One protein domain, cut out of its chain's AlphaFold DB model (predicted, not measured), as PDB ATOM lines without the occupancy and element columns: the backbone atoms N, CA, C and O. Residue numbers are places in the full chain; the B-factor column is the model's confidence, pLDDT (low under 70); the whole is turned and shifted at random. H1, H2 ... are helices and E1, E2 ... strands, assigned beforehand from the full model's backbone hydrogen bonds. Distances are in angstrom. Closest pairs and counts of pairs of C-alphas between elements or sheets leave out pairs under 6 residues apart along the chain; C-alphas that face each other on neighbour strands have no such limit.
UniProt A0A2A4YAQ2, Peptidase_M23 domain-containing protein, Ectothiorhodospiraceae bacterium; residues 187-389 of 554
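What this domain is: This is residues 187 to 389 of the 554 residues of the protein "Peptidase_M23 domain-containing protein" of Ectothiorhodospiraceae bacterium (UniProt A0A2A4YAQ2). With little regular structure, this is a sandwich: the twisted mixed sheet E2 E8 E7 E4 E5 faces the smaller antiparallel sheet E1 E3 E6, with three short helices past E6. Eight named strands and three named helices hold 76 of 203 printed residues, class mixed. The whole is compact, 52 by 40 by 34 A, radius of gyration of the C-alphas 17.2 A.

Where its parts are: E1 is residues 187-194, from C-alpha (157.223, 84.641, 81.030), E2 213-216, E3 219-227, E4 242-248, E5 254-260, H1 272-275, H2 278-284, E6 305-308, H3 320-324, E7 363-372, and E8 378-388, 28.2 A long, to C-alpha (151.768, 83.894, 102.543).

How they stand to each other: E1 and E3 are antiparallel, N 191 and O 223 2.7 A apart. H2 touches H3, closest C-alphas Val 283 and Ser 323, 4.9 A. H2 has 2 of 3 O i to N i+4 pairs within hydrogen-bond range, H3 0 of 1 but 1 of 2 O i to N i+3.

The domain as a whole: The printed part has no cut; the link H3 to E7 is long; 29 residues are under pLDDT 70.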
ATOM      1  N   VAL A 187     157.076  83.976  79.732       88.88
ATOM      2  CA  VAL A 187     157.223  84.641  81.030       88.88
ATOM      3  C   VAL A 187     158.463  84.053  81.688       88.88
ATOM      4  O   VAL A 187     158.592  82.832  81.790       88.88
ATOM      5  N   THR A 188     159.413  84.905  82.057       88.81
ATOM      6  CA  THR A 188     160.764  84.467  82.457       88.81
ATOM      7  C   THR A 188     161.118  84.815  83.896       88.81
ATOM      8  O   THR A 188     161.969  84.153  84.485       88.81
ATOM      9  N   GLU A 189     160.460  85.817  84.479       91.00
ATOM     10  CA  GLU A 189     160.726  86.289  85.837       91.00
ATOM     11  C   GLU A 189     159.414  86.686  86.519       91.00
ATOM     12  O   GLU A 189     158.500  87.182  85.858       91.00
ATOM     13  N   ILE A 190     159.337  86.491  87.838       90.69
ATOM     14  CA  ILE A 190     158.252  86.989  88.693       90.69
ATOM     15  C   ILE A 190     158.890  87.636  89.921       90.69
ATOM     16  O   ILE A 190     159.735  87.032  90.588       90.69
ATOM     17  N   HIS A 191     158.462  88.855  90.209       93.44
ATOM     18  CA  HIS A 191     158.884  89.696  91.316       93.44
ATOM     19  C   HIS A 191     157.654  90.078  92.145       93.44
ATOM     20  O   HIS A 191     156.536  90.102  91.638       93.44
ATOM     21  N   TYR A 192     157.867  90.358  93.430       93.31
ATOM     22  CA  TYR A 192     156.803  90.713  94.369       93.31
ATOM     23  C   TYR A 192     157.166  92.038  95.038       93.31
ATOM     24  O   TYR A 192     158.047  92.044  95.901       93.31
ATOM     25  N   ARG A 193     156.570  93.142  94.587       93.94
ATOM     26  CA  ARG A 193     156.794  94.501  95.111       93.94
ATOM     27  C   ARG A 193     155.808  94.770  96.250       93.94
ATOM     28  O   ARG A 193     154.731  94.179  96.275       93.94
ATOM     29  N   ASP A 194     156.184  95.616  97.199       91.69
ATOM     30  CA  ASP A 194     155.227  96.182  98.154       91.69
ATOM     31  C   ASP A 194     154.206  97.043  97.386       91.69
ATOM     32  O   ASP A 194     154.593  97.892  96.581       91.69
ATOM     33  N   GLY A 195     152.915  96.796  97.609       88.81
ATOM     34  CA  GLY A 195     151.817  97.473  96.911       88.81
ATOM     35  C   GLY A 195     151.765  98.982  97.155       88.81
ATOM     36  O   GLY A 195     151.198  99.729  96.364       88.81
ATOM     37  N   ASP A 196     152.376  99.445  98.246       86.94
ATOM     38  CA  ASP A 196     152.426 100.867  98.589       86.94
ATOM     39  C   ASP A 196     153.611 101.607  97.921       86.94
ATOM     40  O   ASP A 196     153.723 102.830  98.044       86.94
ATOM     41  N   ASP A 197     154.497 100.888  97.218       88.56
ATOM     42  CA  ASP A 197     155.747 101.415  96.654       88.56
ATOM     43  C   ASP A 197     155.685 101.657  95.124       88.56
ATOM     44  O   ASP A 197     156.718 101.863  94.478       88.56
ATOM     45  N   GLU A 198     154.492 101.693  94.521       85.38
ATOM     46  CA  GLU A 198     154.344 102.004  93.095       85.38
ATOM     47  C   GLU A 198     154.901 103.374  92.706       85.38
ATOM     48  O   GLU A 198     154.522 104.412  93.251       85.38
ATOM     49  N   GLY A 199     155.796 103.387  91.713       78.62
ATOM     50  CA  GLY A 199     156.402 104.619  91.209       78.62
ATOM     51  C   GLY A 199     157.247 105.355  92.249       78.62
ATOM     52  O   GLY A 199     157.667 106.495  92.019       78.62
ATOM     53  N   VAL A 200     157.530 104.709  93.383       83.00
ATOM     54  CA  VAL A 200     158.377 105.237  94.442       83.00
ATOM     55  C   VAL A 200     159.838 104.887  94.133       83.00
ATOM     56  O   VAL A 200     160.166 103.731  93.862       83.00
ATOM     57  N   PRO A 201     160.772 105.855  94.197       80.69
ATOM     58  CA  PRO A 201     162.194 105.550  94.091       80.69
ATOM     59  C   PRO A 201     162.641 104.593  95.202       80.69
ATOM     60  O   PRO A 201     162.386 104.856  96.380       80.69
ATOM     61  N   ASN A 202     163.421 103.566  94.860       84.50
ATOM     62  CA  ASN A 202     163.813 102.480  95.772       84.50
ATOM     63  C   ASN A 202     162.627 101.652  96.300       84.50
ATOM     64  O   ASN A 202     162.611 101.304  97.485       84.50
ATOM     65  N   ALA A 203     161.664 101.342  95.428       90.50
ATOM     66  CA  ALA A 203     160.582 100.420  95.739       90.50
ATOM     67  C   ALA A 203     161.106  99.119  96.361       90.50
ATOM     68  O   ALA A 203     162.145  98.568  95.963       90.50
ATOM     69  N   LYS A 204     160.404  98.635  97.382       91.62
ATOM     70  CA  LYS A 204     160.780  97.423  98.098       91.62
ATOM     71  C   LYS A 204     160.177  96.208  97.426       91.62
ATOM     72  O   LYS A 204     159.011  96.174  97.054       91.62
ATOM     73  N   TYR A 205     160.986  95.159  97.376       93.12
ATOM     74  CA  TYR A 205     160.577  93.850  96.900       93.12
ATOM     75  C   TYR A 205     160.732  92.807  98.004       93.12
ATOM     76  O   TYR A 205     161.724  92.787  98.743       93.12
ATOM     77  N   HIS A 206     159.783  91.879  98.068       92.44
ATOM     78  CA  HIS A 206     159.848  90.719  98.943       92.44
ATOM     79  C   HIS A 206     160.948  89.773  98.458       92.44
ATOM     80  O   HIS A 206     160.852  89.091  97.433       92.44
ATOM     81  N   THR A 207     162.049  89.736  99.209       92.31
ATOM     82  CA  THR A 207     163.239  88.963  98.833       92.31
ATOM     83  C   THR A 207     163.455  87.710  99.671       92.31
ATOM     84  O   THR A 207     164.113  86.795  99.169       92.31
ATOM     85  N   THR A 208     162.869  87.628 100.869       92.75
ATOM     86  CA  THR A 208     162.974  86.491 101.796       92.75
ATOM     87  C   THR A 208     162.536  85.186 101.141       92.75
ATOM     88  O   THR A 208     161.481  85.122 100.510       92.75
ATOM     89  N   VAL A 209     163.353  84.140 101.293       92.56
ATOM     90  CA  VAL A 209     163.093  82.799 100.754       92.56
ATOM     91  C   VAL A 209     163.224  81.757 101.857       92.56
ATOM     92  O   VAL A 209     164.250  81.699 102.536       92.56
ATOM     93  N   VAL A 210     162.220  80.892 101.974       91.50
ATOM     94  CA  VAL A 210     162.220  79.706 102.838       91.50
ATOM     95  C   VAL A 210     161.817  78.506 101.995       91.50
ATOM     96  O   VAL A 210     160.836  78.565 101.263       91.50
ATOM     97  N   ASP A 211     162.594  77.421 102.052       89.31
ATOM     98  CA  ASP A 211     162.337  76.200 101.272       89.31
ATOM     99  C   ASP A 211     162.066  76.474  99.774       89.31
ATOM    100  O   ASP A 211     161.114  75.980  99.166       89.31
ATOM    101  N   SER A 212     162.912  77.329  99.190       90.44
ATOM    102  CA  SER A 212     162.827  77.797  97.797       90.44
ATOM    103  C   SER A 212     161.562  78.596  97.435       90.44
ATOM    104  O   SER A 212     161.350  78.868  96.259       90.44
ATOM    105  N   LYS A 213     160.752  79.012  98.417       91.62
ATOM    106  CA  LYS A 213     159.526  79.806  98.232       91.62
ATOM    107  C   LYS A 213     159.706  81.214  98.781       91.62
ATOM    108  O   LYS A 213     160.304  81.393  99.843       91.62
ATOM    109  N   LYS A 214     159.192  82.216  98.068       93.62
ATOM    110  CA  LYS A 214     159.167  83.607  98.547       93.62
ATOM    111  C   LYS A 214     158.165  83.751  99.687       93.62
ATOM    112  O   LYS A 214     157.090  83.167  99.607       93.62
ATOM    113  N   VAL A 215     158.518  84.517 100.717       93.12
ATOM    114  CA  VAL A 215     157.618  84.832 101.838       93.12
ATOM    115  C   VAL A 215     156.997  86.211 101.613       93.12
ATOM    116  O   VAL A 215     157.729  87.198 101.488       93.12
ATOM    117  N   LEU A 216     155.668  86.266 101.538       93.00
ATOM    118  CA  LEU A 216     154.869  87.454 101.221       93.00
ATOM    119  C   LEU A 216     153.915  87.796 102.377       93.00
ATOM    120  O   LEU A 216     153.417  86.897 103.052       93.00
ATOM    121  N   TYR A 217     153.656  89.088 102.578       91.19
ATOM    122  CA  TYR A 217     152.731  89.623 103.585       91.19
ATOM    123  C   TYR A 217     152.355  91.074 103.238       91.19
ATOM    124  O   TYR A 217     153.147  91.770 102.609       91.19
ATOM    125  N   GLY A 218     151.187  91.548 103.676       89.38
ATOM    126  CA  GLY A 218     150.708  92.916 103.434       89.38
ATOM    127  C   GLY A 218     150.119  93.157 102.035       89.38
ATOM    128  O   GLY A 218     149.450  92.282 101.471       89.38
ATOM    129  N   ASN A 219     150.329  94.362 101.500       90.56
ATOM    130  CA  ASN A 219     149.911  94.758 100.153       90.56
ATOM    131  C   ASN A 219     150.981  94.310  99.156       90.56
ATOM    132  O   ASN A 219     152.145  94.662  99.317       90.56
ATOM    133  N   ILE A 220     150.605  93.530  98.146       90.94
ATOM    134  CA  ILE A 220     151.558  92.921  97.216       90.94
ATOM    135  C   ILE A 220     151.207  93.270  95.783       90.94
ATOM    136  O   ILE A 220     150.098  92.967  95.333       90.94
ATOM    137  N   ASP A 221     152.210  93.740  95.047       91.88
ATOM    138  CA  ASP A 221     152.183  93.725  93.597       91.88
ATOM    139  C   ASP A 221     152.966  92.566  93.008       91.88
ATOM    140  O   ASP A 221     154.097  92.272  93.397       91.88
ATOM    141  N   ILE A 222     152.354  91.899  92.034       91.00
ATOM    142  CA  ILE A 222     152.964  90.793  91.300       91.00
ATOM    143  C   ILE A 222     153.469  91.366  89.985       91.00
ATOM    144  O   ILE A 222     152.677  91.682  89.107       91.00
ATOM    145  N   VAL A 223     154.783  91.470  89.830       92.75
ATOM    146  CA  VAL A 223     155.408  92.052  88.639       92.75
ATOM    147  C   VAL A 223     156.099  90.953  87.851       92.75
ATOM    148  O   VAL A 223     156.936  90.233  88.395       92.75
ATOM    149  N   VAL A 224     155.789  90.798  86.568       92.12
ATOM    150  CA  VAL A 224     156.329  89.689  85.766       92.12
ATOM    151  C   VAL A 224     157.028  90.160  84.517       92.12
ATOM    152  O   VAL A 224     156.556  91.059  83.832       92.12
ATOM    153  N   ARG A 225     158.131  89.499  84.177       93.06
ATOM    154  CA  ARG A 225     158.795  89.722  82.899       93.06
ATOM    155  C   ARG A 225     158.179  88.838  81.833       93.06
ATOM    156  O   ARG A 225     158.317  87.613  81.907       93.06
ATOM    157  N   GLY A 226     157.566  89.465  80.838       90.88
ATOM    158  CA  GLY A 226     156.975  88.803  79.682       90.88
ATOM    159  C   GLY A 226     157.557  89.335  78.378       90.88
ATOM    160  O   GLY A 226     157.894  90.510  78.289       90.88
ATOM    161  N   GLU A 227     157.681  88.483  77.370       90.44
ATOM    162  CA  GLU A 227     158.027  88.911  76.012       90.44
ATOM    163  C   GLU A 227     157.394  87.982  74.974       90.44
ATOM    164  O   GLU A 227     157.359  86.758  75.157       90.44
ATOM    165  N   GLU A 228     156.915  88.576  73.885       86.88
ATOM    166  CA  GLU A 228     156.559  87.896  72.641       86.88
ATOM    167  C   GLU A 228     157.705  88.040  71.632       86.88
ATOM    168  O   GLU A 228     158.583  88.896  71.749       86.88
ATOM    169  N   GLN A 229     157.728  87.179  70.626       83.81
ATOM    170  CA  GLN A 229     158.499  87.362  69.418       83.81
ATOM    171  C   GLN A 229     157.627  86.995  68.212       83.81
ATOM    172  O   GLN A 229     157.584  85.830  67.805       83.81
ATOM    173  N   PHE A 230     157.068  88.031  67.585       81.31
ATOM    174  CA  PHE A 230     156.250  87.898  66.391       81.31
ATOM    175  C   PHE A 230     156.995  87.142  65.294       81.31
ATOM    176  O   PHE A 230     158.003  87.623  64.775       81.31
ATOM    177  N   SER A 231     156.493  85.966  64.914       76.19
ATOM    178  CA  SER A 231     157.095  85.072  63.921       76.19
ATOM    179  C   SER A 231     158.474  84.499  64.301       76.19
ATOM    180  O   SER A 231     159.364  85.112  64.891       76.19
ATOM    181  N   THR A 232     158.718  83.266  63.852       65.38
ATOM    182  CA  THR A 232     160.003  82.570  64.068       65.38
ATOM    183  C   THR A 232     161.184  83.202  63.321       65.38
ATOM    184  O   THR A 232     162.338  82.913  63.644       65.38
ATOM    185  N   SER A 233     160.911  84.070  62.343       66.56
ATOM    186  CA  SER A 233     161.919  84.711  61.489       66.56
ATOM    187  C   SER A 233     162.497  86.005  62.069       66.56
ATOM    188  O   SER A 233     163.530  86.480  61.591       66.56
ATOM    189  N   PHE A 234     161.859  86.591  63.084       77.62
ATOM    190  CA  PHE A 234     162.253  87.875  63.668       77.62
ATOM    191  C   PHE A 234     162.739  87.654  65.094       77.62
ATOM    192  O   PHE A 234     162.188  86.832  65.790       77.62
ATOM    193  N   SER A 235     163.805  88.318  65.537       76.62
ATOM    194  CA  SER A 235     164.438  88.064  66.849       76.62
ATOM    195  C   SER A 235     164.318  89.241  67.820       76.62
ATOM    196  O   SER A 235     165.120  89.360  68.741       76.62
ATOM    197  N   ILE A 236     163.349  90.130  67.594       84.69
ATOM    198  CA  ILE A 236     163.093  91.279  68.466       84.69
ATOM    199  C   ILE A 236     162.036  90.876  69.501       84.69
ATOM    200  O   ILE A 236     160.963  90.438  69.087       84.69
ATOM    201  N   PRO A 237     162.321  91.015  70.809       89.12
ATOM    202  CA  PRO A 237     161.306  90.910  71.844       89.12
ATOM    203  C   PRO A 237     160.291  92.054  71.728       89.12
ATOM    204  O   PRO A 237     160.671  93.231  71.696       89.12
ATOM    205  N   LEU A 238     159.011  91.697  71.700       89.69
ATOM    206  CA  LEU A 238     157.863  92.602  71.695       89.69
ATOM    207  C   LEU A 238     157.068  92.450  72.995       89.69
ATOM    208  O   LEU A 238     157.241  91.471  73.733       89.69
ATOM    209  N   SER A 239     156.215  93.431  73.289       89.75
ATOM    210  CA  SER A 239     155.228  93.277  74.356       89.75
ATOM    211  C   SER A 239     154.275  92.125  74.046       89.75
ATOM    212  O   SER A 239     153.981  91.848  72.892       89.75
ATOM    213  N   ILE A 240     153.786  91.458  75.087       88.81
ATOM    214  CA  ILE A 240     152.717  90.461  74.964       88.81
ATOM    215  C   ILE A 240     151.365  91.148  74.751       88.81
ATOM    216  O   ILE A 240     151.134  92.223  75.302       88.81
ATOM    217  N   GLN A 241     150.462  90.483  74.032       83.88
ATOM    218  CA  GLN A 241     149.126  91.000  73.717       83.88
ATOM    219  C   GLN A 241     148.126  90.851  74.863       83.88
ATOM    220  O   GLN A 241     147.168  91.608  74.982       83.88
ATOM    221  N   SER A 242     148.295  89.854  75.723       83.06
ATOM    222  CA  SER A 242     147.462  89.722  76.914       83.06
ATOM    223  C   SER A 242     148.201  88.971  78.002       83.06
ATOM    224  O   SER A 242     148.962  88.039  77.718       83.06
ATOM    225  N   ILE A 243     147.948  89.356  79.252       82.25
ATOM    226  CA  ILE A 243     148.461  88.646  80.417       82.25
ATOM    227  C   ILE A 243     147.417  88.514  81.522       82.25
ATOM    228  O   ILE A 243     146.731  89.461  81.901       82.25
ATOM    229  N   GLU A 244     147.299  87.298  82.047       79.25
ATOM    230  CA  GLU A 244     146.393  86.934  83.133       79.25
ATOM    231  C   GLU A 244     147.179  86.311  84.280       79.25
ATOM    232  O   GLU A 244     148.188  85.632  84.055       79.25
ATOM    233  N   PHE A 245     146.655  86.441  85.498       80.88
ATOM    234  CA  PHE A 245     147.165  85.698  86.639       80.88
ATOM    235  C   PHE A 245     146.065  84.994  87.424       80.88
ATOM    236  O   PHE A 245     144.883  85.355  87.444       80.88
ATOM    237  N   LYS A 246     146.476  83.932  88.098       79.38
ATOM    238  CA  LYS A 246     145.627  83.167  88.993       79.38
ATOM    239  C   LYS A 246     146.401  82.845  90.257       79.38
ATOM    240  O   LYS A 246     147.552  82.422  90.198       79.38
ATOM    241  N   VAL A 247     145.732  83.018  91.390       80.19
ATOM    242  CA  VAL A 247     146.272  82.733  92.717       80.19
ATOM    243  C   VAL A 247     145.484  81.576  93.322       80.19
ATOM    244  O   VAL A 247     144.332  81.724  93.746       80.19
ATOM    245  N   ASP A 248     146.114  80.404  93.348       79.44
ATOM    246  CA  ASP A 248     145.561  79.182  93.925       79.44
ATOM    247  C   ASP A 248     146.149  78.950  95.316       79.44
ATOM    248  O   ASP A 248     147.355  78.806  95.475       79.44
ATOM    249  N   GLY A 249     145.292  78.880  96.332       74.56
ATOM    250  CA  GLY A 249     145.708  78.686  97.719       74.56
ATOM    251  C   GLY A 249     144.849  77.676  98.470       74.56
ATOM    252  O   GLY A 249     143.985  77.026  97.873       74.56
ATOM    253  N   PRO A 250     145.018  77.572  99.800       63.41
ATOM    254  CA  PRO A 250     144.287  76.627 100.644       63.41
ATOM    255  C   PRO A 250     142.754  76.733 100.545       63.41
ATOM    256  O   PRO A 250     142.068  75.754 100.838       63.41
ATOM    257  N   ALA A 251     142.226  77.880 100.097       57.22
ATOM    258  CA  ALA A 251     140.798  78.130  99.904       57.22
ATOM    259  C   ALA A 251     140.389  78.587  98.476       57.22
ATOM    260  O   ALA A 251     139.287  79.099  98.331       57.22
ATOM    261  N   ASN A 252     141.212  78.359  97.429       52.00
ATOM    262  CA  ASN A 252     140.951  78.685  95.998       52.00
ATOM    263  C   ASN A 252     140.323  80.073  95.747       52.00
ATOM    264  O   ASN A 252     139.098  80.186  95.687       52.00
ATOM    265  N   ILE A 253     141.129  81.129  95.575       57.59
ATOM    266  CA  ILE A 253     140.622  82.472  95.909       57.59
ATOM    267  C   ILE A 253     140.514  83.440  94.723       57.59
ATOM    268  O   ILE A 253     139.538  84.184  94.694       57.59
ATOM    269  N   VAL A 254     141.402  83.446  93.716       58.91
ATOM    270  CA  VAL A 254     141.325  84.498  92.670       58.91
ATOM    271  C   VAL A 254     141.754  84.003  91.285       58.91
ATOM    272  O   VAL A 254     142.848  83.471  91.116       58.91
ATOM    273  N   LYS A 255     140.902  84.229  90.272       55.47
ATOM    274  CA  LYS A 255     141.288  84.268  88.851       55.47
ATOM    275  C   LYS A 255     141.030  85.689  88.351       55.47
ATOM    276  O   LYS A 255     139.875  86.111  88.404       55.47
ATOM    277  N   GLN A 256     142.053  86.383  87.858       59.78
ATOM    278  CA  GLN A 256     141.898  87.725  87.302       59.78
ATOM    279  C   GLN A 256     142.696  87.879  86.002       59.78
ATOM    280  O   GLN A 256     143.863  87.510  85.896       59.78
ATOM    281  N   VAL A 257     142.008  88.382  84.982       54.66
ATOM    282  CA  VAL A 257     142.615  88.870  83.743       54.66
ATOM    283  C   VAL A 257     143.072  90.291  84.051       54.66
ATOM    284  O   VAL A 257     142.262  91.040  84.590       54.66
ATOM    285  N   LEU A 258     144.328  90.654  83.775       53.97
ATOM    286  CA  LEU A 258     144.670  92.076  83.766       53.97
ATOM    287  C   LEU A 258     144.216  92.670  82.460       53.97
ATOM    288  O   LEU A 258     143.193  93.318  82.396       53.97
ATOM    289  N   GLU A 259     144.932  92.411  81.383       54.69
ATOM    290  CA  GLU A 259     144.755  93.215  80.191       54.69
ATOM    291  C   GLU A 259     144.682  92.318  78.973       54.69
ATOM    292  O   GLU A 259     145.429  91.340  78.834       54.69
ATOM    293  N   GLU A 260     143.755  92.662  78.093       58.03
ATOM    294  CA  GLU A 260     143.771  92.247  76.705       58.03
ATOM    295  C   GLU A 260     144.084  93.527  75.927       58.03
ATOM    296  O   GLU A 260     143.229  94.402  75.829       58.03
ATOM    297  N   PHE A 261     145.287  93.661  75.357       60.28
ATOM    298  CA  PHE A 261     145.648  94.783  74.473       60.28
ATOM    299  C   PHE A 261     144.907  94.719  73.123       60.28
ATOM    300  O   PHE A 261     145.357  95.269  72.119       60.28
ATOM    301  N   THR A 262     143.762  94.038  73.091       58.78
ATOM    302  CA  THR A 262     142.900  93.890  71.929       58.78
ATOM    303  C   THR A 262     141.897  95.030  71.865       58.78
ATOM    304  O   THR A 262     141.279  95.384  72.873       58.78
ATOM    305  N   GLY A 263     141.684  95.585  70.677       65.06
ATOM    306  CA  GLY A 263     140.848  96.775  70.510       65.06
ATOM    307  C   GLY A 263     141.336  97.985  71.326       65.06
ATOM    308  O   GLY A 263     142.530  98.266  71.434       65.06
ATOM    309  N   THR A 264     140.400  98.764  71.866       68.31
ATOM    310  CA  THR A 264     140.701  99.960  72.667       68.31
ATOM    311  C   THR A 264     140.716  99.616  74.156       68.31
ATOM    312  O   THR A 264     139.649  99.380  74.717       68.31
ATOM    313  N   PHE A 265     141.892  99.642  74.786       73.62
ATOM    314  CA  PHE A 265     142.056  99.415  76.233       73.62
ATOM    315  C   PHE A 265     142.135 100.717  77.053       73.62
ATOM    316  O   PHE A 265     142.064 100.697  78.271       73.62
ATOM    317  N   ILE A 266     142.252 101.877  76.398       76.94
ATOM    318  CA  ILE A 266     142.138 103.211  77.014       76.94
ATOM    319  C   ILE A 266     140.822 103.822  76.532       76.94
ATOM    320  O   ILE A 266     140.562 103.707  75.333       76.94
ATOM    321  N   ASN A 267     140.036 104.464  77.427       71.94
ATOM    322  CA  ASN A 267     138.612 104.821  77.223       71.94
ATOM    323  C   ASN A 267     138.256 104.982  75.742       71.94
ATOM    324  O   ASN A 267     138.722 105.925  75.101       71.94
ATOM    325  N   SER A 268     137.459 104.048  75.227       67.12
ATOM    326  CA  SER A 268     137.274 103.856  73.794       67.12
ATOM    327  C   SER A 268     136.643 105.068  73.094       67.12
ATOM    328  O   SER A 268     135.523 105.458  73.451       67.12
ATOM    329  N   PRO A 269     137.282 105.623  72.052       67.62
ATOM    330  CA  PRO A 269     138.655 105.361  71.614       67.62
ATOM    331  C   PRO A 269     139.709 106.195  72.347       67.62
ATOM    332  O   PRO A 269     139.489 107.348  72.721       67.62
ATOM    333  N   GLY A 270     140.890 105.601  72.522       67.50
ATOM    334  CA  GLY A 270     141.966 106.204  73.296       67.50
ATOM    335  C   GLY A 270     142.542 107.436  72.601       67.50
ATOM    336  O   GLY A 270     142.963 107.378  71.449       67.50
ATOM    337  N   SER A 271     142.611 108.569  73.300       76.44
ATOM    338  CA  SER A 271     143.232 109.767  72.732       76.44
ATOM    339  C   SER A 271     144.761 109.683  72.774       76.44
ATOM    340  O   SER A 271     145.353 109.159  73.721       76.44
ATOM    341  N   PHE A 272     145.418 110.288  71.781       77.06
ATOM    342  CA  PHE A 272     146.880 110.356  71.686       77.06
ATOM    343  C   PHE A 272     147.551 110.844  72.987       77.06
ATOM    344  O   PHE A 272     148.542 110.285  73.455       77.06
ATOM    345  N   GLY A 273     146.980 111.875  73.618       79.31
ATOM    346  CA  GLY A 273     147.501 112.420  74.874       79.31
ATOM    347  C   GLY A 273     147.472 111.422  76.036       79.31
ATOM    348  O   GLY A 273     148.338 111.494  76.907       79.31
ATOM    349  N   LYS A 274     146.518 110.481  76.045       82.94
ATOM    350  CA  LYS A 274     146.455 109.413  77.049       82.94
ATOM    351  C   LYS A 274     147.499 108.334  76.789       82.94
ATOM    352  O   LYS A 274     148.175 107.943  77.733       82.94
ATOM    353  N   PHE A 275     147.709 107.930  75.537       85.88
ATOM    354  CA  PHE A 275     148.800 107.010  75.191       85.88
ATOM    355  C   PHE A 275     150.162 107.565  75.609       85.88
ATOM    356  O   PHE A 275     150.980 106.829  76.150       85.88
ATOM    357  N   ARG A 276     150.355 108.887  75.486       85.88
ATOM    358  CA  ARG A 276     151.547 109.629  75.940       85.88
ATOM    359  C   ARG A 276     151.644 109.854  77.455       85.88
ATOM    360  O   ARG A 276     152.587 110.506  77.906       85.88
ATOM    361  N   SER A 277     150.694 109.360  78.246       87.44
ATOM    362  CA  SER A 277     150.709 109.511  79.700       87.44
ATOM    363  C   SER A 277     151.631 108.480  80.343       87.44
ATOM    364  O   SER A 277     151.328 107.289  80.355       87.44
ATOM    365  N   ALA A 278     152.713 108.951  80.965       89.12
ATOM    366  CA  ALA A 278     153.584 108.095  81.767       89.12
ATOM    367  C   ALA A 278     152.826 107.419  82.921       89.12
ATOM    368  O   ALA A 278     153.082 106.261  83.212       89.12
ATOM    369  N   GLY A 279     151.855 108.109  83.532       88.94
ATOM    370  CA  GLY A 279     151.048 107.529  84.607       88.94
ATOM    371  C   GLY A 279     150.205 106.345  84.134       88.94
ATOM    372  O   GLY A 279     150.178 105.328  84.805       88.94
ATOM    373  N   LEU A 280     149.582 106.434  82.949       88.75
ATOM    374  CA  LEU A 280     148.812 105.307  82.402       88.75
ATOM    375  C   LEU A 280     149.735 104.162  81.976       88.75
ATOM    376  O   LEU A 280     149.421 103.004  82.219       88.75
ATOM    377  N   ALA A 281     150.895 104.476  81.393       90.69
ATOM    378  CA  ALA A 281     151.902 103.466  81.087       90.69
ATOM    379  C   ALA A 281     152.401 102.744  82.345       90.69
ATOM    380  O   ALA A 281     152.645 101.543  82.286       90.69
ATOM    381  N   GLN A 282     152.513 103.453  83.472       90.25
ATOM    382  CA  GLN A 282     152.981 102.906  84.743       90.25
ATOM    383  C   GLN A 282     151.980 101.958  85.403       90.25
ATOM    384  O   GLN A 282     152.416 101.011  86.042       90.25
ATOM    385  N   VAL A 283     150.673 102.140  85.178       89.69
ATOM    386  CA  VAL A 283     149.651 101.184  85.640       89.69
ATOM    387  C   VAL A 283     149.960  99.775  85.122       89.69
ATOM    388  O   VAL A 283     149.841  98.804  85.857       89.69
ATOM    389  N   ILE A 284     150.402  99.661  83.867       90.50
ATOM    390  CA  ILE A 284     150.681  98.372  83.223       90.50
ATOM    391  C   ILE A 284     152.142  97.958  83.379       90.50
ATOM    392  O   ILE A 284     152.425  96.791  83.649       90.50
ATOM    393  N   TYR A 285     153.074  98.883  83.148       92.94
ATOM    394  CA  TYR A 285     154.496  98.584  83.044       92.94
ATOM    395  C   TYR A 285     155.280  99.082  84.251       92.94
ATOM    396  O   TYR A 285     155.322 100.275  84.546       92.94
ATOM    397  N   GLU A 286     156.029  98.169  84.860       92.75
ATOM    398  CA  GLU A 286     156.985  98.506  85.906       92.75
ATOM    399  C   GLU A 286     158.186  99.261  85.321       92.75
ATOM    400  O   GLU A 286     158.749  98.874  84.284       92.75
ATOM    401  N   HIS A 287     158.608 100.323  86.008       90.00
ATOM    402  CA  HIS A 287     159.749 101.149  85.620       90.00
ATOM    403  C   HIS A 287     160.400 101.798  86.849       90.00
ATOM    404  O   HIS A 287     160.358 103.020  87.018       90.00
ATOM    405  N   ASP A 288     161.040 100.984  87.686       87.81
ATOM    406  CA  ASP A 288     161.796 101.440  88.852       87.81
ATOM    407  C   ASP A 288     163.299 101.086  88.769       87.81
ATOM    408  O   ASP A 288     163.828 100.718  87.714       87.81
ATOM    409  N   ASP A 289     164.033 101.291  89.868       85.25
ATOM    410  CA  ASP A 289     165.482 101.057  89.941       85.25
ATOM    411  C   ASP A 289     165.869  99.563  90.048       85.25
ATOM    412  O   ASP A 289     167.026  99.203  89.804       85.25
ATOM    413  N   THR A 290     164.929  98.693  90.418       87.12
ATOM    414  CA  THR A 290     165.117  97.249  90.622       87.12
ATOM    415  C   THR A 290     164.644  96.455  89.407       87.12
ATOM    416  O   THR A 290     165.378  95.614  88.881       87.12
ATOM    417  N   VAL A 291     163.423  96.729  88.956       90.25
ATOM    418  CA  VAL A 291     162.739  96.082  87.844       90.25
ATOM    419  C   VAL A 291     162.318  97.176  86.873       90.25
ATOM    420  O   VAL A 291     161.653  98.138  87.238       90.25
ATOM    421  N   LYS A 292     162.744  97.069  85.613       90.19
ATOM    422  CA  LYS A 292     162.617  98.184  84.674       90.19
ATOM    423  C   LYS A 292     162.265  97.728  83.274       90.19
ATOM    424  O   LYS A 292     163.101  97.118  82.599       90.19
ATOM    425  N   SER A 293     161.063  98.081  82.827       93.38
ATOM    426  CA  SER A 293     160.696  98.011  81.416       93.38
ATOM    427  C   SER A 293     161.530  99.006  80.615       93.38
ATOM    428  O   SER A 293     161.781 100.129  81.066       93.38
ATOM    429  N   ASN A 294     161.991  98.589  79.442       90.12
ATOM    430  CA  ASN A 294     162.816  99.407  78.566       90.12
ATOM    431  C   ASN A 294     162.570  99.076  77.094       90.12
ATOM    432  O   ASN A 294     162.213  97.953  76.734       90.12
ATOM    433  N   GLN A 295     162.876 100.052  76.244       86.38
ATOM    434  CA  GLN A 295     162.894  99.893  74.798       86.38
ATOM    435  C   GLN A 295     164.289 100.236  74.264       86.38
ATOM    436  O   GLN A 295     164.828 101.310  74.518       86.38
ATOM    437  N   ASP A 296     164.891  99.323  73.512       80.00
ATOM    438  CA  ASP A 296     166.080  99.584  72.712       80.00
ATOM    439  C   ASP A 296     165.675 100.227  71.386       80.00
ATOM    440  O   ASP A 296     165.308  99.546  70.432       80.00
ATOM    441  N   LEU A 297     165.806 101.550  71.325       74.12
ATOM    442  CA  LEU A 297     165.454 102.378  70.170       74.12
ATOM    443  C   LEU A 297     166.350 102.171  68.931       74.12
ATOM    444  O   LEU A 297     166.043 102.698  67.862       74.12
ATOM    445  N   LEU A 298     167.456 101.422  69.041       75.31
ATOM    446  CA  LEU A 298     168.377 101.181  67.925       75.31
ATOM    447  C   LEU A 298     168.149  99.829  67.257       75.31
ATOM    448  O   LEU A 298     168.151  99.747  66.028       75.31
ATOM    449  N   THR A 299     168.017  98.761  68.047       73.19
ATOM    450  CA  THR A 299     167.936  97.395  67.499       73.19
ATOM    451  C   THR A 299     166.742  96.590  67.988       73.19
ATOM    452  O   THR A 299     166.440  95.557  67.388       73.19
ATOM    453  N   GLY A 300     166.067  97.047  69.046       76.12
ATOM    454  CA  GLY A 300     165.004  96.320  69.737       76.12
ATOM    455  C   GLY A 300     165.493  95.063  70.467       76.12
ATOM    456  O   GLY A 300     164.742  94.451  71.213       76.12
ATOM    457  N   ALA A 301     166.753  94.650  70.294       80.00
ATOM    458  CA  ALA A 301     167.233  93.335  70.713       80.00
ATOM    459  C   ALA A 301     167.367  93.180  72.235       80.00
ATOM    460  O   ALA A 301     167.507  92.062  72.728       80.00
ATOM    461  N   THR A 302     167.362  94.288  72.980       84.44
ATOM    462  CA  THR A 302     167.463  94.288  74.447       84.44
ATOM    463  C   THR A 302     166.225  94.861  75.133       84.44
ATOM    464  O   THR A 302     166.330  95.316  76.276       84.44
ATOM    465  N   ASN A 303     165.085  94.875  74.440       89.50
ATOM    466  CA  ASN A 303     163.791  95.203  75.033       89.50
ATOM    467  C   ASN A 303     163.499  94.273  76.218       89.50
ATOM    468  O   ASN A 303     163.806  93.078  76.174       89.50
ATOM    469  N   LYS A 304     162.899  94.822  77.273       92.44
ATOM    470  CA  LYS A 304     162.351  94.064  78.400       92.44
ATOM    471  C   LYS A 304     161.042  94.704  78.812       92.44
ATOM    472  O   LYS A 304     160.970  95.922  78.955       92.44
ATOM    473  N   PHE A 305     160.050  93.866  79.073       93.81
ATOM    474  CA  PHE A 305     158.732  94.308  79.494       93.81
ATOM    475  C   PHE A 305     158.377  93.627  80.805       93.81
ATOM    476  O   PHE A 305     158.390  92.397  80.906       93.81
ATOM    477  N   TYR A 306     158.115  94.445  81.817       94.12
ATOM    478  CA  TYR A 306     157.682  94.001  83.129       94.12
ATOM    479  C   TYR A 306     156.269  94.504  83.371       94.12
ATOM    480  O   TYR A 306     156.046  95.708  83.381       94.12
ATOM    481  N   TYR A 307     155.339  93.575  83.547       92.69
ATOM    482  CA  TYR A 307     153.914  93.840  83.693       92.69
ATOM    483  C   TYR A 307     153.532  93.789  85.165       92.69
ATOM    484  O   TYR A 307     153.834  92.791  85.828       92.69
ATOM    485  N   ILE A 308     152.865  94.824  85.667       91.62
ATOM    486  CA  ILE A 308     152.302  94.839  87.018       91.62
ATOM    487  C   ILE A 308     150.945  94.153  86.953       91.62
ATOM    488  O   ILE A 308     149.986  94.699  86.426       91.62
ATOM    489  N   LEU A 309     150.871  92.927  87.466       87.12
ATOM    490  CA  LEU A 309     149.692  92.069  87.386       87.12
ATOM    491  C   LEU A 309     148.600  92.432  88.402       87.12
ATOM    492  O   LEU A 309     147.530  91.835  88.454       87.12
ATOM    493  N   THR A 310     148.847  93.420  89.237       86.56
ATOM    494  CA  THR A 310     148.001  93.725  90.385       86.56
ATOM    495  C   THR A 310     147.376  95.125  90.321       86.56
ATOM    496  O   THR A 310     146.669  95.534  91.240       86.56
ATOM    497  N   ASN A 311     147.528  95.790  89.180       84.75
ATOM    498  CA  ASN A 311     147.089  97.155  88.925       84.75
ATOM    499  C   ASN A 311     145.876  97.225  88.006       84.75
ATOM    500  O   ASN A 311     145.887  97.951  87.023       84.75
ATOM    501  N   LYS A 312     144.846  96.409  88.226       75.44
ATOM    502  CA  LYS A 312     143.621  96.553  87.432       75.44
ATOM    503  C   LYS A 312     142.385  96.147  88.195       75.44
ATOM    504  O   LYS A 312     142.399  95.151  88.923       75.44
ATOM    505  N   ASP A 313     141.312  96.898  88.021       73.62
ATOM    506  CA  ASP A 313     140.002  96.504  88.509       73.62
ATOM    507  C   ASP A 313     139.244  95.573  87.540       73.62
ATOM    508  O   ASP A 313     139.854  94.735  86.866       73.62
ATOM    509  N   ASP A 314     137.913  95.562  87.610       67.94
ATOM    510  CA  ASP A 314     137.052  94.625  86.894       67.94
ATOM    511  C   ASP A 314     136.237  95.237  85.749       67.94
ATOM    512  O   ASP A 314     135.341  94.550  85.242       67.94
ATOM    513  N   ASP A 315     136.532  96.472  85.332       70.44
ATOM    514  CA  ASP A 315     135.753  97.173  84.304       70.44
ATOM    515  C   ASP A 315     136.359  97.146  82.885       70.44
ATOM    516  O   ASP A 315     135.704  97.571  81.932       70.44
ATOM    517  N   ASN A 316     137.523  96.503  82.726       70.81
ATOM    518  CA  ASN A 316     138.282  96.351  81.478       70.81
ATOM    519  C   ASN A 316     138.821  97.657  80.857       70.81
ATOM    520  O   ASN A 316     139.500  97.551  79.834       70.81
ATOM    521  N   ASP A 317     138.605  98.828  81.454       80.38
ATOM    522  CA  ASP A 317     139.144 100.103  80.975       80.38
ATOM    523  C   ASP A 317     140.427 100.457  81.746       80.38
ATOM    524  O   ASP A 317     140.485 100.340  82.961       80.38
ATOM    525  N   LEU A 318     141.480 100.901  81.052       84.50
ATOM    526  CA  LEU A 318     142.707 101.351  81.712       84.50
ATOM    527  C   LEU A 318     142.572 102.796  82.202       84.50
ATOM    528  O   LEU A 318     142.492 103.735  81.393       84.50
ATOM    529  N   GLU A 319     142.672 102.997  83.516       85.62
ATOM    530  CA  GLU A 319     142.542 104.310  84.143       85.62
ATOM    531  C   GLU A 319     143.645 104.591  85.173       85.62
ATOM    532  O   GLU A 319     144.278 103.702  85.722       85.62
ATOM    533  N   LEU A 320     143.897 105.867  85.488       86.88
ATOM    534  CA  LEU A 320     144.933 106.215  86.477       86.88
ATOM    535  C   LEU A 320     144.605 105.720  87.893       86.88
ATOM    536  O   LEU A 320     145.508 105.609  88.707       86.88
ATOM    537  N   SER A 321     143.336 105.468  88.215       85.56
ATOM    538  CA  SER A 321     142.939 104.903  89.511       85.56
ATOM    539  C   SER A 321     143.351 103.443  89.688       85.56
ATOM    540  O   SER A 321     143.342 102.948  90.816       85.56
ATOM    541  N   ASP A 322     143.724 102.760  88.610       85.00
ATOM    542  CA  ASP A 322     144.163 101.373  88.657       85.00
ATOM    543  C   ASP A 322     145.553 101.193  89.282       85.00
ATOM    544  O   ASP A 322     145.839 100.125  89.819       85.00
ATOM    545  N   SER A 323     146.389 102.240  89.310       85.88
ATOM    546  CA  SER A 323     147.701 102.213  89.990       85.88
ATOM    547  C   SER A 323     147.599 102.070  91.510       85.88
ATOM    548  O   SER A 323     148.583 101.825  92.189       85.88
ATOM    549  N   ASP A 324     146.410 102.289  92.080       82.31
ATOM    550  CA  ASP A 324     146.162 102.204  93.523       82.31
ATOM    551  C   ASP A 324     145.692 100.798  93.955       82.31
ATOM    552  O   ASP A 324     145.184 100.625  95.081       82.31
ATOM    553  N   ARG A 325     145.765  99.817  93.048       86.12
ATOM    554  CA  ARG A 325     145.348  98.427  93.253       86.12
ATOM    555  C   ARG A 325     146.560  97.570  93.602       86.12
ATOM    556  O   ARG A 325     147.679  97.878  93.252       86.12
ATOM    557  N   TYR A 326     146.300  96.512  94.356       87.88
ATOM    558  CA  TYR A 326     147.291  95.537  94.798       87.88
ATOM    559  C   TYR A 326     146.556  94.298  95.306       87.88
ATOM    560  O   TYR A 326     145.345  94.336  95.580       87.88
ATOM    561  N   TRP A 327     147.277  93.197  95.506       88.38
ATOM    562  CA  TRP A 327     146.773  92.082  96.297       88.38
ATOM    563  C   TRP A 327     146.926  92.399  97.784       88.38
ATOM    564  O   TRP A 327     148.021  92.347  98.338       88.38
ATOM    565  N   ASN A 328     145.817  92.716  98.454       88.88
ATOM    566  CA  ASN A 328     145.811  92.856  99.903       88.88
ATOM    567  C   ASN A 328     145.718  91.458 100.537       88.88
ATOM    568  O   ASN A 328     144.641  90.855 100.591       88.88
ATOM    569  N   THR A 329     146.853  90.946 101.011       88.81
ATOM    570  CA  THR A 329     146.943  89.591 101.568       88.81
ATOM    571  C   THR A 329     146.367  89.475 102.980       88.81
ATOM    572  O   THR A 329     145.990  88.377 103.383       88.81
ATOM    573  N   ASP A 330     146.249  90.578 103.724       88.00
ATOM    574  CA  ASP A 330     145.790  90.567 105.115       88.00
ATOM    575  C   ASP A 330     144.301  90.911 105.274       88.00
ATOM    576  O   ASP A 330     143.777  90.945 106.384       88.00
ATOM    577  N   ILE A 331     143.585  91.131 104.172       86.81
ATOM    578  CA  ILE A 331     142.201  91.599 104.171       86.81
ATOM    579  C   ILE A 331     141.234  90.636 104.878       86.81
ATOM    580  O   ILE A 331     141.336  89.409 104.770       86.81
ATOM    581  N   ASN A 332     140.234  91.185 105.572       86.69
ATOM    582  CA  ASN A 332     139.172  90.374 106.171       86.69
ATOM    583  C   ASN A 332     138.344  89.582 105.139       86.69
ATOM    584  O   ASN A 332     138.215  89.962 103.974       86.69
ATOM    585  N   ASP A 333     137.764  88.469 105.589       83.75
ATOM    586  CA  ASP A 333     136.904  87.609 104.776       83.75
ATOM    587  C   ASP A 333     135.514  88.233 104.571       83.75
ATOM    588  O   ASP A 333     134.531  87.902 105.239       83.75
ATOM    589  N   ASN A 334     135.440  89.188 103.643       81.19
ATOM    590  CA  ASN A 334     134.190  89.727 103.127       81.19
ATOM    591  C   ASN A 334     133.907  89.139 101.731       81.19
ATOM    592  O   ASN A 334     134.762  89.242 100.839       81.19
ATOM    593  N   PRO A 335     132.705  88.582 101.483       81.50
ATOM    594  CA  PRO A 335     132.323  88.072 100.167       81.50
ATOM    595  C   PRO A 335     132.382  89.111  99.039       81.50
ATOM    596  O   PRO A 335     132.565  88.727  97.888       81.50
ATOM    597  N   SER A 336     132.226  90.403  99.354       80.00
ATOM    598  CA  SER A 336     132.291  91.493  98.371       80.00
ATOM    599  C   SER A 336     133.719  91.863  97.980       80.00
ATOM    600  O   SER A 336     133.930  92.402  96.899       80.00
ATOM    601  N   PHE A 337     134.704  91.601  98.843       78.19
ATOM    602  CA  PHE A 337     136.105  91.809  98.488       78.19
ATOM    603  C   PHE A 337     136.529  90.712  97.526       78.19
ATOM    604  O   PHE A 337     136.188  89.550  97.732       78.19
ATOM    605  N   LYS A 338     137.285  91.052  96.488       77.00
ATOM    606  CA  LYS A 338     137.851  90.054  95.573       77.00
ATOM    607  C   LYS A 338     139.275  89.701  95.999       77.00
ATOM    608  O   LYS A 338     139.559  88.559  96.337       77.00
ATOM    609  N   TRP A 339     140.129  90.710  96.062       79.75
ATOM    610  CA  TRP A 339     141.564  90.585  96.334       79.75
ATOM    611  C   TRP A 339     142.157  91.852  96.950       79.75
ATOM    612  O   TRP A 339     143.139  91.783  97.679       79.75
ATOM    613  N   ASN A 340     141.472  92.977  96.763       80.62
ATOM    614  CA  ASN A 340     141.500  94.133  97.642       80.62
ATOM    615  C   ASN A 340     140.057  94.600  97.939       80.62
ATOM    616  O   ASN A 340     139.076  93.953  97.552       80.62
ATOM    617  N   ALA A 341     139.941  95.709  98.669       80.25
ATOM    618  CA  ALA A 341     138.675  96.353  99.023       80.25
ATOM    619  C   ALA A 341     138.377  97.628  98.217       80.25
ATOM    620  O   ALA A 341     137.374  98.285  98.495       80.25
ATOM    621  N   LYS A 342     139.241  98.016  97.269       80.56
ATOM    622  CA  LYS A 342     139.200  99.347  96.640       80.56
ATOM    623  C   LYS A 342     137.905  99.574  95.834       80.56
ATOM    624  O   LYS A 342     137.391 100.686  95.853       80.56
ATOM    625  N   ASP A 343     137.302  98.516  95.277       74.50
ATOM    626  CA  ASP A 343     136.018  98.577  94.543       74.50
ATOM    627  C   ASP A 343     134.765  98.642  95.420       74.50
ATOM    628  O   ASP A 343     133.655  98.889  94.940       74.50
ATOM    629  N   VAL A 344     134.889  98.369  96.719       74.69
ATOM    630  CA  VAL A 344     133.714  98.147  97.562       74.69
ATOM    631  C   VAL A 344     133.341  99.422  98.303       74.69
ATOM    632  O   VAL A 344     133.833  99.730  99.387       74.69
ATOM    633  N   THR A 345     132.394 100.158  97.724       75.31
ATOM    634  CA  THR A 345     131.846 101.368  98.348       75.31
ATOM    635  C   THR A 345     131.076 101.062  99.640       75.31
ATOM    636  O   THR A 345     130.365 100.063  99.762       75.31
ATOM    637  N   GLY A 346     131.198 101.945 100.638       69.31
ATOM    638  CA  GLY A 346     130.441 101.854 101.895       69.31
ATOM    639  C   GLY A 346     130.942 100.805 102.896       69.31
ATOM    640  O   GLY A 346     130.323 100.640 103.947       69.31
ATOM    641  N   VAL A 347     132.061 100.134 102.610       65.81
ATOM    642  CA  VAL A 347     132.727  99.202 103.525       65.81
ATOM    643  C   VAL A 347     134.120  99.743 103.843       65.81
ATOM    644  O   VAL A 347     134.875 100.082 102.940       65.81
ATOM    645  N   SER A 348     134.471  99.840 105.128       63.03
ATOM    646  CA  SER A 348     135.870 100.070 105.507       63.03
ATOM    647  C   SER A 348     136.635  98.760 105.356       63.03
ATOM    648  O   SER A 348     136.270  97.741 105.948       63.03
ATOM    649  N   ALA A 349     137.682  98.780 104.535       64.06
ATOM    650  CA  ALA A 349     138.666  97.713 104.513       64.06
ATOM    651  C   ALA A 349     139.348  97.676 105.882       64.06
ATOM    652  O   ALA A 349     139.975  98.654 106.281       64.06
ATOM    653  N   ASN A 350     139.208  96.566 106.598       72.88
ATOM    654  CA  ASN A 350     139.941  96.341 107.836       72.88
ATOM    655  C   ASN A 350     140.809  95.104 107.638       72.88
ATOM    656  O   ASN A 350     140.289  94.071 107.196       72.88
ATOM    657  N   ALA A 351     142.086  95.218 107.997       82.19
ATOM    658  CA  ALA A 351     142.982  94.077 108.106       82.19
ATOM    659  C   ALA A 351     142.352  93.014 109.017       82.19
ATOM    660  O   ALA A 351     141.733  93.318 110.048       82.19
ATOM    661  N   ALA A 352     142.466  91.756 108.614       84.06
ATOM    662  CA  ALA A 352     142.110  90.634 109.448       84.06
ATOM    663  C   ALA A 352     143.046  90.594 110.657       84.06
ATOM    664  O   ALA A 352     144.250  90.811 110.578       84.06
ATOM    665  N   LYS A 353     142.467  90.284 111.812       80.00
ATOM    666  CA  LYS A 353     143.219  90.150 113.059       80.00
ATOM    667  C   LYS A 353     144.037  88.858 113.146       80.00
ATOM    668  O   LYS A 353     144.919  88.767 113.985       80.00
ATOM    669  N   HIS A 354     143.690  87.847 112.352       81.25
ATOM    670  CA  HIS A 354     144.356  86.544 112.332       81.25
ATOM    671  C   HIS A 354     143.954  85.746 111.081       81.25
ATOM    672  O   HIS A 354     142.858  85.950 110.542       81.25
ATOM    673  N   THR A 355     144.744  84.729 110.719       84.31
ATOM    674  CA  THR A 355     144.539  83.865 109.531       84.31
ATOM    675  C   THR A 355     143.142  83.221 109.432       84.31
ATOM    676  O   THR A 355     142.602  83.001 108.356       84.31
ATOM    677  N   LEU A 356     142.456  82.958 110.554       80.31
ATOM    678  CA  LEU A 356     141.083  82.407 110.527       80.31
ATOM    679  C   LEU A 356     139.971  83.444 110.223       80.31
ATOM    680  O   LEU A 356     138.787  83.090 110.249       80.31
ATOM    681  N   ASN A 357     140.318  84.722 110.041       81.00
ATOM    682  CA  ASN A 357     139.409  85.820 109.665       81.00
ATOM    683  C   ASN A 357     139.764  86.426 108.308       81.00
ATOM    684  O   ASN A 357     139.055  87.321 107.848       81.00
ATOM    685  N   SER A 358     140.889  86.023 107.731       84.38
ATOM    686  CA  SER A 358     141.384  86.580 106.489       84.38
ATOM    687  C   SER A 358     140.695  85.943 105.306       84.38
ATOM    688  O   SER A 358     140.389  84.752 105.329       84.38
ATOM    689  N   LYS A 359     140.546  86.719 104.239       85.19
ATOM    690  CA  LYS A 359     140.199  86.159 102.940       85.19
ATOM    691  C   LYS A 359     141.312  85.244 102.431       85.19
ATOM    692  O   LYS A 359     141.021  84.228 101.818       85.19
ATOM    693  N   PHE A 360     142.572  85.592 102.702       86.56
ATOM    694  CA  PHE A 360     143.756  84.841 102.288       86.56
ATOM    695  C   PHE A 360     144.486  84.280 103.507       86.56
ATOM    696  O   PHE A 360     145.276  84.967 104.138       86.56
ATOM    697  N   ASN A 361     144.181  83.033 103.862       88.25
ATOM    698  CA  ASN A 361     144.816  82.369 104.996       88.25
ATOM    699  C   ASN A 361     146.292  82.078 104.717       88.25
ATOM    700  O   ASN A 361     146.609  81.513 103.673       88.25
ATOM    701  N   ASP A 362     147.149  82.317 105.706       89.88
ATOM    702  CA  ASP A 362     148.556  81.911 105.677       89.88
ATOM    703  C   ASP A 362     148.757  80.447 105.235       89.88
ATOM    704  O   ASP A 362     147.978  79.529 105.558       89.88
ATOM    705  N   GLY A 363     149.814  80.233 104.452       90.62
ATOM    706  CA  GLY A 363     150.147  78.948 103.847       90.62
ATOM    707  C   GLY A 363     150.773  79.072 102.460       90.62
ATOM    708  O   GLY A 363     151.222  80.135 102.043       90.62
ATOM    709  N   VAL A 364     150.815  77.951 101.730       90.88
ATOM    710  CA  VAL A 364     151.392  77.916 100.378       90.88
ATOM    711  C   VAL A 364     150.354  78.259  99.323       90.88
ATOM    712  O   VAL A 364     149.278  77.656  99.277       90.88
ATOM    713  N   TYR A 365     150.736  79.176  98.443       88.12
ATOM    714  CA  TYR A 365     149.981  79.576  97.269       88.12
ATOM    715  C   TYR A 365     150.779  79.301  96.004       88.12
ATOM    716  O   TYR A 365     152.004  79.397  95.993       88.12
ATOM    717  N   LYS A 366     150.068  79.001  94.923       87.06
ATOM    718  CA  LYS A 366     150.601  78.888  93.572       87.06
ATOM    719  C   LYS A 366     150.124  80.079  92.755       87.06
ATOM    720  O   LYS A 366     148.924  80.353  92.706       87.06
ATOM    721  N   ILE A 367     151.070  80.753  92.111       84.44
ATOM    722  CA  ILE A 367     150.791  81.814  91.147       84.44
ATOM    723  C   ILE A 367     150.954  81.229  89.745       84.44
ATOM    724  O   ILE A 367     152.043  80.780  89.384       84.44
ATOM    725  N   ASP A 368     149.868  81.219  88.978       84.44
ATOM    726  CA  ASP A 368     149.868  80.839  87.567       84.44
ATOM    727  C   ASP A 368     149.732  82.097  86.712       84.44
ATOM    728  O   ASP A 368     148.869  82.932  86.979       84.44
ATOM    729  N   VAL A 369     150.562  82.213  85.675       85.44
ATOM    730  CA  VAL A 369     150.543  83.346  84.741       85.44
ATOM    731  C   VAL A 369     150.310  82.824  83.330       85.44
ATOM    732  O   VAL A 369     150.981  81.891  82.877       85.44
ATOM    733  N   VAL A 370     149.344  83.418  82.634       85.38
ATOM    734  CA  VAL A 370     148.996  83.075  81.253       85.38
ATOM    735  C   VAL A 370     149.289  84.276  80.377       85.38
ATOM    736  O   VAL A 370     148.651  85.307  80.536       85.38
ATOM    737  N   ALA A 371     150.218  84.130  79.438       87.75
ATOM    738  CA  ALA A 371     150.484  85.131  78.412       87.75
ATOM    739  C   ALA A 371     149.911  84.669  77.064       87.75
ATOM    740  O   ALA A 371     149.967  83.473  76.733       87.75
ATOM    741  N   LYS A 372     149.376  85.614  76.288       86.94
ATOM    742  CA  LYS A 372     148.884  85.404  74.920       86.94
ATOM    743  C   LYS A 372     149.487  86.442  73.970       86.94
ATOM    744  O   LYS A 372     149.749  87.567  74.393       86.94
ATOM    745  N   ASP A 373     149.686  86.048  72.719       84.00
ATOM    746  CA  ASP A 373     150.072  86.933  71.611       84.00
ATOM    747  C   ASP A 373     148.857  87.314  70.738       84.00
ATOM    748  O   ASP A 373     147.716  86.919  71.013       84.00
ATOM    749  N   GLU A 374     149.106  88.070  69.672       76.50
ATOM    750  CA  GLU A 374     148.112  88.579  68.719       76.50
ATOM    751  C   GLU A 374     147.502  87.470  67.845       76.50
ATOM    752  O   GLU A 374     146.373  87.586  67.368       76.50
ATOM    753  N   ALA A 375     148.205  86.346  67.681       78.06
ATOM    754  CA  ALA A 375     147.700  85.147  67.015       78.06
ATOM    755  C   ALA A 375     146.959  84.189  67.973       78.06
ATOM    756  O   ALA A 375     146.563  83.087  67.574       78.06
ATOM    757  N   ALA A 376     146.748  84.602  69.228       77.19
ATOM    758  CA  ALA A 376     146.179  83.815  70.318       77.19
ATOM    759  C   ALA A 376     146.969  82.533  70.665       77.19
ATOM    760  O   ALA A 376     146.434  81.611  71.303       77.19
ATOM    761  N   ASN A 377     148.251  82.454  70.298       81.31
ATOM    762  CA  ASN A 377     149.161  81.470  70.858       81.31
ATOM    763  C   ASN A 377     149.330  81.757  72.351       81.31
ATOM    764  O   ASN A 377     149.522  82.885  72.793       81.31
ATOM    765  N   THR A 378     149.259  80.702  73.159       81.38
ATOM    766  CA  THR A 378     149.275  80.826  74.619       81.38
ATOM    767  C   THR A 378     150.474  80.122  75.227       81.38
ATOM    768  O   THR A 378     150.802  78.977  74.869       81.38
ATOM    769  N   ASN A 379     151.096  80.790  76.194       80.31
ATOM    770  CA  ASN A 379     152.024  80.181  77.132       80.31
ATOM    771  C   ASN A 379     151.458  80.301  78.540       80.31
ATOM    772  O   ASN A 379     151.085  81.382  78.987       80.31
ATOM    773  N   ILE A 380     151.392  79.165  79.219       69.88
ATOM    774  CA  ILE A 380     151.068  79.122  80.632       69.88
ATOM    775  C   ILE A 380     152.374  78.795  81.330       69.88
ATOM    776  O   ILE A 380     152.888  77.679  81.196       69.88
ATOM    777  N   VAL A 381     152.922  79.777  82.036       66.00
ATOM    778  CA  VAL A 381     154.097  79.554  82.866       66.00
ATOM    779  C   VAL A 381     153.611  79.129  84.239       66.00
ATOM    780  O   VAL A 381     152.825  79.813  84.893       66.00
ATOM    781  N   PHE A 382     154.052  77.935  84.624       57.94
ATOM    782  CA  PHE A 382     153.683  77.286  85.866       57.94
ATOM    783  C   PHE A 382     154.863  77.317  86.842       57.94
ATOM    784  O   PHE A 382     156.004  77.112  86.434       57.94
ATOM    785  N   GLU A 383     154.519  77.444  88.127       63.03
ATOM    786  CA  GLU A 383     155.315  77.040  89.302       63.03
ATOM    787  C   GLU A 383     156.212  78.104  89.948       63.03
ATOM    788  O   GLU A 383     157.409  77.899  90.113       63.03
ATOM    789  N   ASN A 384     155.600  79.172  90.472       72.06
ATOM    790  CA  ASN A 384     156.150  79.842  91.654       72.06
ATOM    791  C   ASN A 384     155.218  79.606  92.847       72.06
ATOM    792  O   ASN A 384     154.184  80.261  92.995       72.06
ATOM    793  N   GLU A 385     155.574  78.620  93.677       88.88
ATOM    794  CA  GLU A 385     154.990  78.495  95.010       88.88
ATOM    795  C   GLU A 385     155.536  79.615  95.905       88.88
ATOM    796  O   GLU A 385     156.747  79.843  95.980       88.88
ATOM    797  N   ILE A 386     154.636  80.294  96.608       92.44
ATOM    798  CA  ILE A 386     154.960  81.304  97.619       92.44
ATOM    799  C   ILE A 386     154.362  80.903  98.959       92.44
ATOM    800  O   ILE A 386     153.431  80.100  99.019       92.44
ATOM    801  N   ILE A 387     154.912  81.454 100.034       93.31
ATOM    802  CA  ILE A 387     154.369  81.356 101.384       93.31
ATOM    803  C   ILE A 387     153.756  82.716 101.710       93.31
ATOM    804  O   ILE A 387     154.457  83.724 101.690       93.31
ATOM    805  N   LEU A 388     152.458  82.738 101.981       92.12
ATOM    806  CA  LEU A 388     151.768  83.894 102.543       92.12
ATOM    807  C   LEU A 388     151.798  83.751 104.068       92.12
ATOM    808  O   LEU A 388     151.484  82.670 104.570       92.12
ATOM    809  N   ASP A 389     152.259  84.789 104.759       92.31
ATOM    810  CA  ASP A 389     152.651  84.737 106.174       92.31
ATOM    811  C   ASP A 389     152.355  86.079 106.872       92.31
ATOM    812  O   ASP A 389     153.251  86.874 107.169       92.31
TER     813      ASP A 389